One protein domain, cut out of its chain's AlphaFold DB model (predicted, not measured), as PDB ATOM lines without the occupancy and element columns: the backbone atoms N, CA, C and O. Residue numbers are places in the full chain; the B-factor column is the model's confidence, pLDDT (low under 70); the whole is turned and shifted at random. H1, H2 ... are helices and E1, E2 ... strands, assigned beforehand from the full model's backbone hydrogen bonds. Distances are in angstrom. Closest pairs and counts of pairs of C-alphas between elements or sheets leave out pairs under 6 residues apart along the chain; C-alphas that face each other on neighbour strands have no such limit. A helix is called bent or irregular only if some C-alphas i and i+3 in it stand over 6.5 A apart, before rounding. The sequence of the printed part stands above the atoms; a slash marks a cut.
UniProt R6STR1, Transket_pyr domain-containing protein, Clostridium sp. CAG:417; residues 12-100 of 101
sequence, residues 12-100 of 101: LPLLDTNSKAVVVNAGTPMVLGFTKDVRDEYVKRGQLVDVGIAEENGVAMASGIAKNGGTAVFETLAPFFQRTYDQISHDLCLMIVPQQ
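This is residues 12 to 100 of the 101 residues of the protein "Transket_pyr domain-containing protein" of Clostridium sp. CAG:417 (UniProt R6STR1). A small parallel sheet of three strands has H4 along one face, and H5, kinked, runs beside H4 off the sheet; the short helices H1, H2 and H3 only graze the sheet. The 89 printed residues run H1 E1 H2 H3 E2 H4 E3 H5, with sheet order E2 E1 E3. The class is mostly helix; the whole is compact, with a radius of gyration of the C-alphas of 12.9 A and spans of 37 by 28 by 16 A.

Find C-alpha 12 at (2.969, -15.823, 13.325), where H1, residues 12 to 17, begins. Next come E1, residues 21 to 25, 13.1 A; H2, 29 to 32; H3, 36 to 44, 12.2 A; E2, 48 to 50; H4, 55 to 67, 18.4 A; and E3, 71 to 75, 13.2 A. H5, residues 78 to 99, 27.7 A, ends at C-alpha 99 at (-10.042, -40.314, 9.433); it is irregular, with C-alphas 83 and 86 7.8 A apart, and has a kink of 68 degrees near residue 85.

Look at N 24 and O 73, 2.8 A, between parallel E1 and E3, and at N 49 and O 23, 2.9 A, between parallel E2 and E1. E1, H2 H3, E2 form a strand-helix-strand unit, parallel neighbour strands with helices between; E2, H4, E3 form a split one, with E1 between its strands; both crossovers are right-handed. H4 makes two layers with the sheet, helix on one face, over E1 and E3 at a height over the sheet of 8.3 A; its closest C-alphas to E3 are Ala 62 and Ala 72, 5.2 A. H5 touches H4, closest C-alphas Glu 56 and Thr 84, 4.8 A, at a shallow tilt of 22 degrees, the same way. H1 grazes the sheet with residues 12 to 15, H2 with 29 to 32, H3 with 39 to 43. In H1 and H4 every O i to N i+4 pair is within hydrogen-bond range; H3 has 4 of 5, H5 6 of 18 beside 6 of 19 O i to N i+3 pairs, and H2 is too short for an i+4 pair.

The C-alphas farthest apart, Asp 37 and Pro 98, are 39.3 A apart. The printed part has no cut, and its links between named elements are tight. The model's pLDDT is under 70 at residues 97 to 100.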
ATOM      1  N   LEU A  12       1.925 -16.085  14.322       88.69
ATOM      2  CA  LEU A  12       2.969 -15.823  13.325       88.69
ATOM      3  C   LEU A  12       4.031 -16.939  13.288       88.69
ATOM      4  O   LEU A  12       4.269 -17.468  12.207       88.69
ATOM      5  N   PRO A  13       4.573 -17.437  14.427       91.56
ATOM      6  CA  PRO A  13       5.529 -18.544  14.392       91.56
ATOM      7  C   PRO A  13       4.962 -19.829  13.776       91.56
ATOM      8  O   PRO A  13       5.693 -20.564  13.117       91.56
ATOM      9  N   LEU A  14       3.670 -20.111  13.978       91.12
ATOM     10  CA  LEU A  14       3.002 -21.257  13.355       91.12
ATOM     11  C   LEU A  14       2.899 -21.053  11.839       91.12
ATOM     12  O   LEU A  14       3.242 -21.953  11.079       91.12
ATOM     13  N   LEU A  15       2.450 -19.875  11.407       93.50
ATOM     14  CA  LEU A  15       2.277 -19.562   9.991       93.50
ATOM     15  C   LEU A  15       3.614 -19.514   9.237       93.50
ATOM     16  O   LEU A  15       3.677 -19.943   8.087       93.50
ATOM     17  N   ASP A  16       4.687 -19.060   9.883       94.19
ATOM     18  CA  ASP A  16       6.032 -18.986   9.302       94.19
ATOM     19  C   ASP A  16       6.729 -20.343   9.189       94.19
ATOM     20  O   ASP A  16       7.513 -20.559   8.268       94.19
ATOM     21  N   THR A  17       6.437 -21.277  10.097       95.88
ATOM     22  CA  THR A  17       7.066 -22.609  10.099       95.88
ATOM     23  C   THR A  17       6.250 -23.672   9.370       95.88
ATOM     24  O   THR A  17       6.803 -24.698   8.973       95.88
ATOM     25  N   ASN A  18       4.952 -23.445   9.161       95.69
ATOM     26  CA  ASN A  18       4.055 -24.405   8.532       95.69
ATOM     27  C   ASN A  18       3.268 -23.757   7.388       95.69
ATOM     28  O   ASN A  18       2.256 -23.094   7.607       95.69
ATOM     29  N   SER A  19       3.680 -24.029   6.148       95.31
ATOM     30  CA  SER A  19       3.007 -23.530   4.941       95.31
ATOM     31  C   SER A  19       1.590 -24.080   4.737       95.31
ATOM     32  O   SER A  19       0.831 -23.521   3.951       95.31
ATOM     33  N   LYS A  20       1.214 -25.158   5.440       95.50
ATOM     34  CA  LYS A  20      -0.145 -25.720   5.438       95.50
ATOM     35  C   LYS A  20      -1.017 -25.175   6.570       95.50
ATOM     36  O   LYS A  20      -2.173 -25.587   6.688       95.50
ATOM     37  N   ALA A  21      -0.472 -24.313   7.431       96.25
ATOM     38  CA  ALA A  21      -1.238 -23.693   8.496       96.25
ATOM     39  C   ALA A  21      -2.087 -22.544   7.957       96.25
ATOM     40  O   ALA A  21      -1.578 -21.670   7.253       96.25
ATOM     41  N   VAL A  22      -3.365 -22.546   8.329       96.75
ATOM     42  CA  VAL A  22      -4.332 -21.509   7.979       96.75
ATOM     43  C   VAL A  22      -5.068 -21.077   9.240       96.75
ATOM     44  O   VAL A  22      -5.668 -21.902   9.931       96.75
ATOM     45  N   VAL A  23      -5.040 -19.778   9.530       95.50
ATOM     46  CA  VAL A  23      -5.883 -19.159  10.555       95.50
ATOM     47  C   VAL A  23      -7.181 -18.693   9.902       95.50
ATOM     48  O   VAL A  23      -7.161 -17.937   8.933       95.50
ATOM     49  N   VAL A  24      -8.312 -19.134  10.442       95.81
ATOM     50  CA  VAL A  24      -9.658 -18.726  10.041       95.81
ATOM     51  C   VAL A  24     -10.248 -17.878  11.163       95.81
ATOM     52  O   VAL A  24     -10.404 -18.354  12.284       95.81
ATOM     53  N   ASN A  25     -10.563 -16.622  10.872       93.88
ATOM     54  CA  ASN A  25     -11.090 -15.653  11.833       93.88
ATOM     55  C   ASN A  25     -12.505 -15.217  11.441       93.88
ATOM     56  O   ASN A  25     -12.787 -15.035  10.254       93.88
ATOM     57  N   ALA A  26     -13.357 -14.958  12.433       94.88
ATOM     58  CA  ALA A  26     -14.708 -14.449  12.221       94.88
ATOM     59  C   ALA A  26     -14.841 -12.953  12.564       94.88
ATOM     60  O   ALA A  26     -15.337 -12.575  13.624       94.88
ATOM     61  N   GLY A  27     -14.383 -12.068  11.672       91.00
ATOM     62  CA  GLY A  27     -14.601 -10.622  11.800       91.00
ATOM     63  C   GLY A  27     -13.804  -9.911  12.905       91.00
ATOM     64  O   GLY A  27     -13.964  -8.703  13.081       91.00
ATOM     65  N   THR A  28     -12.908 -10.608  13.615       90.50
ATOM     66  CA  THR A  28     -12.106 -10.063  14.728       90.50
ATOM     67  C   THR A  28     -10.576 -10.128  14.535       90.50
ATOM     68  O   THR A  28      -9.854 -10.337  15.510       90.50
ATOM     69  N   PRO A  29     -10.006  -9.855  13.340       87.38
ATOM     70  CA  PRO A  29      -8.597 -10.168  13.060       87.38
ATOM     71  C   PRO A  29      -7.601  -9.403  13.953       87.38
ATOM     72  O   PRO A  29      -6.533  -9.912  14.293       87.38
ATOM     73  N   MET A  30      -7.959  -8.194  14.398       86.56
ATOM     74  CA  MET A  30      -7.103  -7.382  15.273       86.56
ATOM     75  C   MET A  30      -6.935  -7.973  16.680       86.56
ATOM     76  O   MET A  30      -5.917  -7.712  17.317       86.56
ATOM     77  N   VAL A  31      -7.887  -8.780  17.166       82.88
ATOM     78  CA  VAL A  31      -7.789  -9.454  18.479       82.88
ATOM     79  C   VAL A  31      -6.617 -10.442  18.500       82.88
ATOM     80  O   VAL A  31      -6.012 -10.665  19.548       82.88
ATOM     81  N   LEU A  32      -6.245 -10.955  17.329       78.25
ATOM     82  CA  LEU A  32      -5.149 -11.898  17.124       78.25
ATOM     83  C   LEU A  32      -3.821 -11.229  16.755       78.25
ATOM     84  O   LEU A  32      -2.849 -11.913  16.447       78.25
ATOM     85  N   GLY A  33      -3.773  -9.894  16.742       83.38
ATOM     86  CA  GLY A  33      -2.593  -9.153  16.304       83.38
ATOM     87  C   GLY A  33      -2.430  -9.064  14.783       83.38
ATOM     88  O   GLY A  33      -1.400  -8.573  14.329       83.38
ATOM     89  N   PHE A  34      -3.433  -9.463  13.986       86.75
ATOM     90  CA  PHE A  34      -3.448  -9.200  12.542       86.75
ATOM     91  C   PHE A  34      -3.926  -7.769  12.267       86.75
ATOM     92  O   PHE A  34      -5.054  -7.524  11.826       86.75
ATOM     93  N   THR A  35      -3.053  -6.801  12.546       87.50
ATOM     94  CA  THR A  35      -3.180  -5.433  12.029       87.50
ATOM     95  C   THR A  35      -3.016  -5.430  10.509       87.50
ATOM     96  O   THR A  35      -2.550  -6.406   9.930       87.50
ATOM     97  N   LYS A  36      -3.450  -4.362   9.827       85.19
ATOM     98  CA  LYS A  36      -3.531  -4.324   8.354       85.19
ATOM     99  C   LYS A  36      -2.215  -4.707   7.656       85.19
ATOM    100  O   LYS A  36      -2.231  -5.476   6.704       85.19
ATOM    101  N   ASP A  37      -1.104  -4.187   8.157       83.12
ATOM    102  CA  ASP A  37       0.256  -4.436   7.675       83.12
ATOM    103  C   ASP A  37       0.653  -5.917   7.739       83.12
ATOM    104  O   ASP A  37       1.203  -6.443   6.775       83.12
ATOM    105  N   VAL A  38       0.310  -6.600   8.832       85.19
ATOM    106  CA  VAL A  38       0.580  -8.031   9.022       85.19
ATOM    107  C   VAL A  38      -0.433  -8.868   8.238       85.19
ATOM    108  O   VAL A  38      -0.074  -9.775   7.496       85.19
ATOM    109  N   ARG A  39      -1.723  -8.537   8.349       89.25
ATOM    110  CA  ARG A  39      -2.843  -9.244   7.715       89.25
ATOM    111  C   ARG A  39      -2.633  -9.425   6.213       89.25
ATOM    112  O   ARG A  39      -2.809 -10.534   5.714       89.25
ATOM    113  N   ASP A  40      -2.296  -8.349   5.505       92.50
ATOM    114  CA  ASP A  40      -2.218  -8.355   4.041       92.50
ATOM    115  C   ASP A  40      -1.149  -9.338   3.528       92.50
ATOM    116  O   ASP A  40      -1.313  -9.927   2.458       92.50
ATOM    117  N   GLU A  41      -0.076  -9.555   4.293       92.62
ATOM    118  CA  GLU A  41       0.954 -10.551   3.989       92.62
ATOM    119  C   GLU A  41       0.401 -11.982   4.078       92.62
ATOM    120  O   GLU A  41       0.475 -12.740   3.107       92.62
ATOM    121  N   TYR A  42      -0.214 -12.352   5.206       93.56
ATOM    122  CA  TYR A  42      -0.719 -13.715   5.421       93.56
ATOM    123  C   TYR A  42      -1.948 -14.042   4.570       93.56
ATOM    124  O   TYR A  42      -2.136 -15.201   4.194       93.56
ATOM    125  N   VAL A  43      -2.745 -13.036   4.193       94.50
ATOM    126  CA  VAL A  43      -3.811 -13.192   3.189       94.50
ATOM    127  C   VAL A  43      -3.214 -13.529   1.822       94.50
ATOM    128  O   VAL A  43      -3.664 -14.476   1.183       94.50
ATOM    129  N   LYS A  44      -2.160 -12.824   1.378       94.50
ATOM    130  CA  LYS A  44      -1.474 -13.135   0.105       94.50
ATOM    131  C   LYS A  44      -0.841 -14.525   0.104       94.50
ATOM    132  O   LYS A  44      -0.807 -15.171  -0.937       94.50
ATOM    133  N   ARG A  45      -0.365 -14.987   1.263       94.56
ATOM    134  CA  ARG A  45       0.164 -16.347   1.461       94.56
ATOM    135  C   ARG A  45      -0.933 -17.421   1.504       94.56
ATOM    136  O   ARG A  45      -0.608 -18.602   1.491       94.56
ATOM    137  N   GLY A  46      -2.212 -17.037   1.568       95.38
ATOM    138  CA  GLY A  46      -3.338 -17.965   1.720       95.38
ATOM    139  C   GLY A  46      -3.439 -18.602   3.111       95.38
ATOM    140  O   GLY A  46      -4.123 -19.605   3.277       95.38
ATOM    141  N   GLN A  47      -2.756 -18.035   4.108       96.00
ATOM    142  CA  GLN A  47      -2.642 -18.580   5.466       96.00
ATOM    143  C   GLN A  47      -3.518 -17.848   6.490       96.00
ATOM    144  O   GLN A  47      -3.558 -18.225   7.661       96.00
ATOM    145  N   LEU A  48      -4.229 -16.806   6.061       95.12
ATOM    146  CA  LEU A  48      -5.214 -16.096   6.861       95.12
ATOM    147  C   LEU A  48      -6.488 -15.904   6.042       95.12
ATOM    148  O   LEU A  48      -6.457 -15.300   4.969       95.12
ATOM    149  N   VAL A  49      -7.609 -16.379   6.577       96.31
ATOM    150  CA  VAL A  49      -8.937 -16.218   5.988       96.31
ATOM    151  C   VAL A  49      -9.848 -15.539   6.999       96.31
ATOM    152  O   VAL A  49      -9.963 -15.972   8.142       96.31
ATOM    153  N   ASP A  50     -10.500 -14.461   6.576       94.94
ATOM    154  CA  ASP A  50     -11.522 -13.780   7.365       94.94
ATOM    155  C   ASP A  50     -12.884 -14.081   6.748       94.94
ATOM    156  O   ASP A  50     -13.161 -13.663   5.622       94.94
ATOM    157  N   VAL A  51     -13.717 -14.831   7.467       95.75
ATOM    158  CA  VAL A  51     -15.062 -15.201   7.004       95.75
ATOM    159  C   VAL A  51     -16.108 -14.127   7.322       95.75
ATOM    160  O   VAL A  51     -17.277 -14.291   6.983       95.75
ATOM    161  N   GLY A  52     -15.713 -13.017   7.958       93.88
ATOM    162  CA  GLY A  52     -16.649 -12.030   8.492       93.88
ATOM    163  C   GLY A  52     -17.449 -12.589   9.673       93.88
ATOM    164  O   GLY A  52     -17.002 -13.507  10.356       93.88
ATOM    165  N   ILE A  53     -18.644 -12.049   9.927       94.62
ATOM    166  CA  ILE A  53     -19.533 -12.503  11.017       94.62
ATOM    167  C   ILE A  53     -20.307 -13.755  10.565       94.62
ATOM    168  O   ILE A  53     -21.530 -13.745  10.439       94.62
ATOM    169  N   ALA A  54     -19.564 -14.802  10.219       96.19
ATOM    170  CA  ALA A  54     -20.080 -16.074   9.730       96.19
ATOM    171  C   ALA A  54     -19.320 -17.221  10.401       96.19
ATOM    172  O   ALA A  54     -18.588 -17.973   9.755       96.19
ATOM    173  N   GLU A  55     -19.453 -17.324  11.724       96.62
ATOM    174  CA  GLU A  55     -18.697 -18.285  12.526       96.62
ATOM    175  C   GLU A  55     -18.934 -19.738  12.073       96.62
ATOM    176  O   GLU A  55     -17.988 -20.521  12.014       96.62
ATOM    177  N   GLU A  56     -20.168 -20.080  11.681       96.31
ATOM    178  CA  GLU A  56     -20.546 -21.406  11.159       96.31
ATOM    179  C   GLU A  56     -19.704 -21.792   9.936       96.31
ATOM    180  O   GLU A  56     -19.073 -22.850   9.902       96.31
ATOM    181  N   ASN A  57     -19.620 -20.880   8.961       96.50
ATOM    182  CA  ASN A  57     -18.793 -21.052   7.769       96.50
ATOM    183  C   ASN A  57     -17.301 -21.140   8.122       96.50
ATOM    184  O   ASN A  57     -16.561 -21.887   7.489       96.50
ATOM    185  N   GLY A  58     -16.856 -20.408   9.145       96.50
ATOM    186  CA  GLY A  58     -15.484 -20.490   9.639       96.50
ATOM    187  C   GLY A  58     -15.117 -21.885  10.149       96.50
ATOM    188  O   GLY A  58     -14.072 -22.418   9.774       96.50
ATOM    189  N   VAL A  59     -15.993 -22.509  10.944       95.69
ATOM    190  CA  VAL A  59     -15.774 -23.873  11.455       95.69
ATOM    191  C   VAL A  59     -15.861 -24.917  10.345       95.69
ATOM    192  O   VAL A  59     -14.986 -25.779  10.267       95.69
ATOM    193  N   ALA A  60     -16.850 -24.822   9.453       95.19
ATOM    194  CA  ALA A  60     -16.973 -25.736   8.314       95.19
ATOM    195  C   ALA A  60     -15.777 -25.627   7.344       95.19
ATOM    196  O   ALA A  60     -15.276 -26.621   6.819       95.19
ATOM    197  N   MET A  61     -15.254 -24.418   7.128       95.88
ATOM    198  CA  MET A  61     -14.037 -24.221   6.343       95.88
ATOM    199  C   MET A  61     -12.819 -24.835   7.037       95.88
ATOM    200  O   MET A  61     -12.035 -25.539   6.399       95.88
ATOM    201  N   ALA A  62     -12.661 -24.596   8.343       95.38
ATOM    202  CA  ALA A  62     -11.568 -25.168   9.120       95.38
ATOM    203  C   ALA A  62     -11.602 -26.704   9.101       95.38
ATOM    204  O   ALA A  62     -10.551 -27.336   8.950       95.38
ATOM    205  N   SER A  63     -12.793 -27.309   9.169       94.38
ATOM    206  CA  SER A  63     -12.932 -28.760   9.080       94.38
ATOM    207  C   SER A  63     -12.535 -29.296   7.703       94.38
ATOM    208  O   SER A  63     -11.784 -30.269   7.614       94.38
ATOM    209  N   GLY A  64     -12.933 -28.615   6.624       93.44
ATOM    210  CA  GLY A  64     -12.510 -28.935   5.261       93.44
ATOM    211  C   GLY A  64     -10.995 -28.828   5.055       93.44
ATOM    212  O   GLY A  64     -10.396 -29.704   4.426       93.44
ATOM    213  N   ILE A  65     -10.350 -27.798   5.610       94.44
ATOM    214  CA  ILE A  65      -8.886 -27.632   5.557       94.44
ATOM    215  C   ILE A  65      -8.193 -28.789   6.285       94.44
ATOM    216  O   ILE A  65      -7.286 -29.410   5.728       94.44
ATOM    217  N   ALA A  66      -8.639 -29.111   7.502       93.38
ATOM    218  CA  ALA A  66      -8.074 -30.198   8.298       93.38
ATOM    219  C   ALA A  66      -8.249 -31.566   7.615       93.38
ATOM    220  O   ALA A  66      -7.291 -32.334   7.513       93.38
ATOM    221  N   LYS A  67      -9.434 -31.835   7.053       91.62
ATOM    222  CA  LYS A  67      -9.733 -33.066   6.305       91.62
ATOM    223  C   LYS A  67      -8.821 -33.268   5.091       91.62
ATOM    224  O   LYS A  67      -8.494 -34.397   4.747       91.62
ATOM    225  N   ASN A  68      -8.371 -32.183   4.462       92.25
ATOM    226  CA  ASN A  68      -7.442 -32.229   3.330       92.25
ATOM    227  C   ASN A  68      -5.956 -32.186   3.751       92.25
ATOM    228  O   ASN A  68      -5.080 -31.936   2.921       92.25
ATOM    229  N   GLY A  69      -5.644 -32.429   5.029       91.44
ATOM    230  CA  GLY A  69      -4.271 -32.497   5.539       91.44
ATOM    231  C   GLY A  69      -3.619 -31.137   5.809       91.44
ATOM    232  O   GLY A  69      -2.390 -31.059   5.913       91.44
ATOM    233  N   GLY A  70      -4.417 -30.068   5.890       94.06
ATOM    234  CA  GLY A  70      -3.991 -28.752   6.361       94.06
ATOM    235  C   GLY A  70      -4.024 -28.635   7.887       94.06
ATOM    236  O   GLY A  70      -4.630 -29.447   8.581       94.06
ATOM    237  N   THR A  71      -3.382 -27.602   8.428       95.12
ATOM    238  CA  THR A  71      -3.455 -27.273   9.860       95.12
ATOM    239  C   THR A  71      -4.359 -26.059  10.036       95.12
ATOM    240  O   THR A  71      -3.923 -24.926   9.855       95.12
ATOM    241  N   ALA A  72      -5.630 -26.284  10.360       94.69
ATOM    242  CA  ALA A  72      -6.595 -25.204  10.534       94.69
ATOM    243  C   ALA A  72      -6.647 -24.723  11.989       94.69
ATOM    244  O   ALA A  72      -6.723 -25.533  12.913       94.69
ATOM    245  N   VAL A  73      -6.665 -23.407  12.190       93.62
ATOM    246  CA  VAL A  73      -6.947 -22.775  13.483       93.62
ATOM    247  C   VAL A  73      -8.141 -21.852  13.299       93.62
ATOM    248  O   VAL A  73      -8.021 -20.834  12.626       93.62
ATOM    249  N   PHE A  74      -9.285 -22.204  13.881       94.12
ATOM    250  CA  PHE A  74     -10.451 -21.325  13.908       94.12
ATOM    251  C   PHE A  74     -10.449 -20.479  15.181       94.12
ATOM    252  O   PHE A  74     -10.300 -21.014  16.282       94.12
ATOM    253  N   GLU A  75     -10.645 -19.173  15.031       88.50
ATOM    254  CA  GLU A  75     -10.814 -18.250  16.145       88.50
ATOM    255  C   GLU A  75     -12.075 -17.395  15.999       88.50
ATOM    256  O   GLU A  75     -12.440 -16.914  14.923       88.50
ATOM    257  N   THR A  76     -12.735 -17.227  17.140       90.56
ATOM    258  CA  THR A  76     -13.779 -16.242  17.379       90.56
ATOM    259  C   THR A  76     -13.843 -15.957  18.881       90.56
ATOM    260  O   THR A  76     -13.245 -16.664  19.702       90.56
ATOM    261  N   LEU A  77     -14.606 -14.941  19.278       86.94
ATOM    262  CA  LEU A  77     -14.846 -14.666  20.690       86.94
ATOM    263  C   LEU A  77     -15.732 -15.751  21.315       86.94
ATOM    264  O   LEU A  77     -16.706 -16.201  20.717       86.94
ATOM    265  N   ALA A  78     -15.445 -16.102  22.572       89.44
ATOM    266  CA  ALA A  78     -16.141 -17.160  23.314       89.44
ATOM    267  C   ALA A  78     -17.685 -17.146  23.182       89.44
ATOM    268  O   ALA A  78     -18.257 -18.205  22.926       89.44
ATOM    269  N   PRO A  79     -18.390 -15.998  23.286       91.38
ATOM    270  CA  PRO A  79     -19.848 -15.975  23.151       91.38
ATOM    271  C   PRO A  79     -20.353 -16.394  21.765       91.38
ATOM    272  O   PRO A  79     -21.476 -16.883  21.658       91.38
ATOM    273  N   PHE A  80     -19.549 -16.220  20.717       92.06
ATOM    274  CA  PHE A  80     -19.939 -16.515  19.342       92.06
ATOM    275  C   PHE A  80     -19.785 -17.988  18.966       92.06
ATOM    276  O   PHE A  80     -20.439 -18.428  18.028       92.06
ATOM    277  N   PHE A  81     -19.051 -18.787  19.748       91.25
ATOM    278  CA  PHE A  81     -19.012 -20.247  19.567       91.25
ATOM    279  C   PHE A  81     -20.384 -20.914  19.707       91.25
ATOM    280  O   PHE A  81     -20.606 -21.994  19.170       91.25
ATOM    281  N   GLN A  82     -21.335 -20.264  20.379       93.81
ATOM    282  CA  GLN A  82     -22.720 -20.737  20.416       93.81
ATOM    283  C   GLN A  82     -23.339 -20.832  19.012       93.81
ATOM    284  O   GLN A  82     -24.190 -21.686  18.793       93.81
ATOM    285  N   ARG A  83     -22.894 -20.003  18.056       95.44
ATOM    286  CA  ARG A  83     -23.343 -20.059  16.658       95.44
ATOM    287  C   ARG A  83     -22.786 -21.268  15.918       95.44
ATOM    288  O   ARG A  83     -23.393 -21.709  14.968       95.44
ATOM    289  N   THR A  84     -21.667 -21.829  16.367       94.62
ATOM    290  CA  THR A  84     -20.962 -22.911  15.664       94.62
ATOM    291  C   THR A  84     -21.160 -24.272  16.307       94.62
ATOM    292  O   THR A  84     -20.412 -25.202  16.010       94.62
ATOM    293  N   TYR A  85     -22.088 -24.391  17.258       93.62
ATOM    294  CA  TYR A  85     -22.264 -25.615  18.034       93.62
ATOM    295  C   TYR A  85     -22.513 -26.833  17.132       93.62
ATOM    296  O   TYR A  85     -21.904 -27.889  17.324       93.62
ATOM    297  N   ASP A  86     -23.365 -26.654  16.123       92.88
ATOM    298  CA  ASP A  86     -23.698 -27.693  15.155       92.88
ATOM    299  C   ASP A  86     -22.477 -28.076  14.308       92.88
ATOM    300  O   ASP A  86     -22.074 -29.235  14.314       92.88
ATOM    301  N   GLN A  87     -21.793 -27.103  13.698       93.31
ATOM    302  CA  GLN A  87     -20.626 -27.358  12.845       93.31
ATOM    303  C   GLN A  87     -19.443 -27.952  13.620       93.31
ATOM    304  O   GLN A  87     -18.714 -28.788  13.092       93.31
ATOM    305  N   ILE A  88     -19.243 -27.590  14.891       91.75
ATOM    306  CA  ILE A  88     -18.221 -28.247  15.721       91.75
ATOM    307  C   ILE A  88     -18.586 -29.716  15.932       91.75
ATOM    308  O   ILE A  88     -17.736 -30.596  15.792       91.75
ATOM    309  N   SER A  89     -19.843 -29.999  16.262       91.31
ATOM    310  CA  SER A  89     -20.285 -31.363  16.548       91.31
ATOM    311  C   SER A  89     -20.280 -32.230  15.286       91.31
ATOM    312  O   SER A  89     -19.691 -33.312  15.275       91.31
ATOM    313  N   HIS A  90     -20.894 -31.747  14.212       90.12
ATOM    314  CA  HIS A  90     -21.113 -32.500  12.984       90.12
ATOM    315  C   HIS A  90     -19.937 -32.418  12.015       90.12
ATOM    316  O   HIS A  90     -19.424 -33.457  11.593       90.12
ATOM    317  N   ASP A  91     -19.456 -31.219  11.694       89.62
ATOM    318  CA  ASP A  91     -18.445 -31.068  10.647       89.62
ATOM    319  C   ASP A  91     -17.024 -31.300  11.151       89.62
ATOM    320  O   ASP A  91     -16.180 -31.795  10.406       89.62
ATOM    321  N   LEU A  92     -16.735 -30.951  12.406       87.81
ATOM    322  CA  LEU A  92     -15.402 -31.113  12.980       87.81
ATOM    323  C   LEU A  92     -15.264 -32.473  13.679       87.81
ATOM    324  O   LEU A  92     -14.485 -33.318  13.241       87.81
ATOM    325  N   CYS A  93     -16.032 -32.717  14.741       87.81
ATOM    326  CA  CYS A  93     -15.866 -33.905  15.580       87.81
ATOM    327  C   CYS A  93     -16.297 -35.197  14.877       87.81
ATOM    328  O   CYS A  93     -15.573 -36.185  14.933       87.81
ATOM    329  N   LEU A  94     -17.450 -35.219  14.204       84.12
ATOM    330  CA  LEU A  94     -17.928 -36.449  13.564       84.12
ATOM    331  C   LEU A  94     -17.233 -36.762  12.236       84.12
ATOM    332  O   LEU A  94     -17.030 -37.937  11.943       84.12
ATOM    333  N   MET A  95     -16.860 -35.761  11.431       76.88
ATOM    334  CA  MET A  95     -16.250 -36.024  10.119       76.88
ATOM    335  C   MET A  95     -14.725 -36.193  10.139       76.88
ATOM    336  O   MET A  95     -14.210 -36.910   9.283       76.88
ATOM    337  N   ILE A  96     -13.994 -35.556  11.065       70.88
ATOM    338  CA  ILE A  96     -12.517 -35.624  11.094       70.88
ATOM    339  C   ILE A  96     -12.022 -36.807  11.925       70.88
ATOM    340  O   ILE A  96     -11.129 -37.527  11.487       70.88
ATOM    341  N   VAL A  97     -12.627 -37.058  13.091       57.47
ATOM    342  CA  VAL A  97     -12.225 -38.151  13.996       57.47
ATOM    343  C   VAL A  97     -12.173 -39.533  13.319       57.47
ATOM    344  O   VAL A  97     -11.203 -40.248  13.572       57.47
ATOM    345  N   PRO A  98     -13.103 -39.944  12.427       51.78
ATOM    346  CA  PRO A  98     -12.998 -41.251  11.777       51.78
ATOM    347  C   PRO A  98     -11.846 -41.372  10.764       51.78
ATOM    348  O   PRO A  98     -11.585 -42.480  10.308       51.78
ATOM    349  N   GLN A  99     -11.157 -40.284  10.394       47.44
ATOM    350  CA  GLN A  99     -10.042 -40.314   9.433       47.44
ATOM    351  C   GLN A  99      -8.649 -40.238  10.087       47.44
ATOM    352  O   GLN A  99      -7.649 -40.163   9.374       47.44
ATOM    353  N   GLN A 100      -8.566 -40.275  11.424       42.59
ATOM    354  CA  GLN A 100      -7.305 -40.273  12.180       42.59
ATOM    355  C   GLN A 100      -6.967 -41.616  12.869       42.59
ATOM    356  O   GLN A 100      -5.986 -41.666  13.614       42.59
TER     357      GLN A 100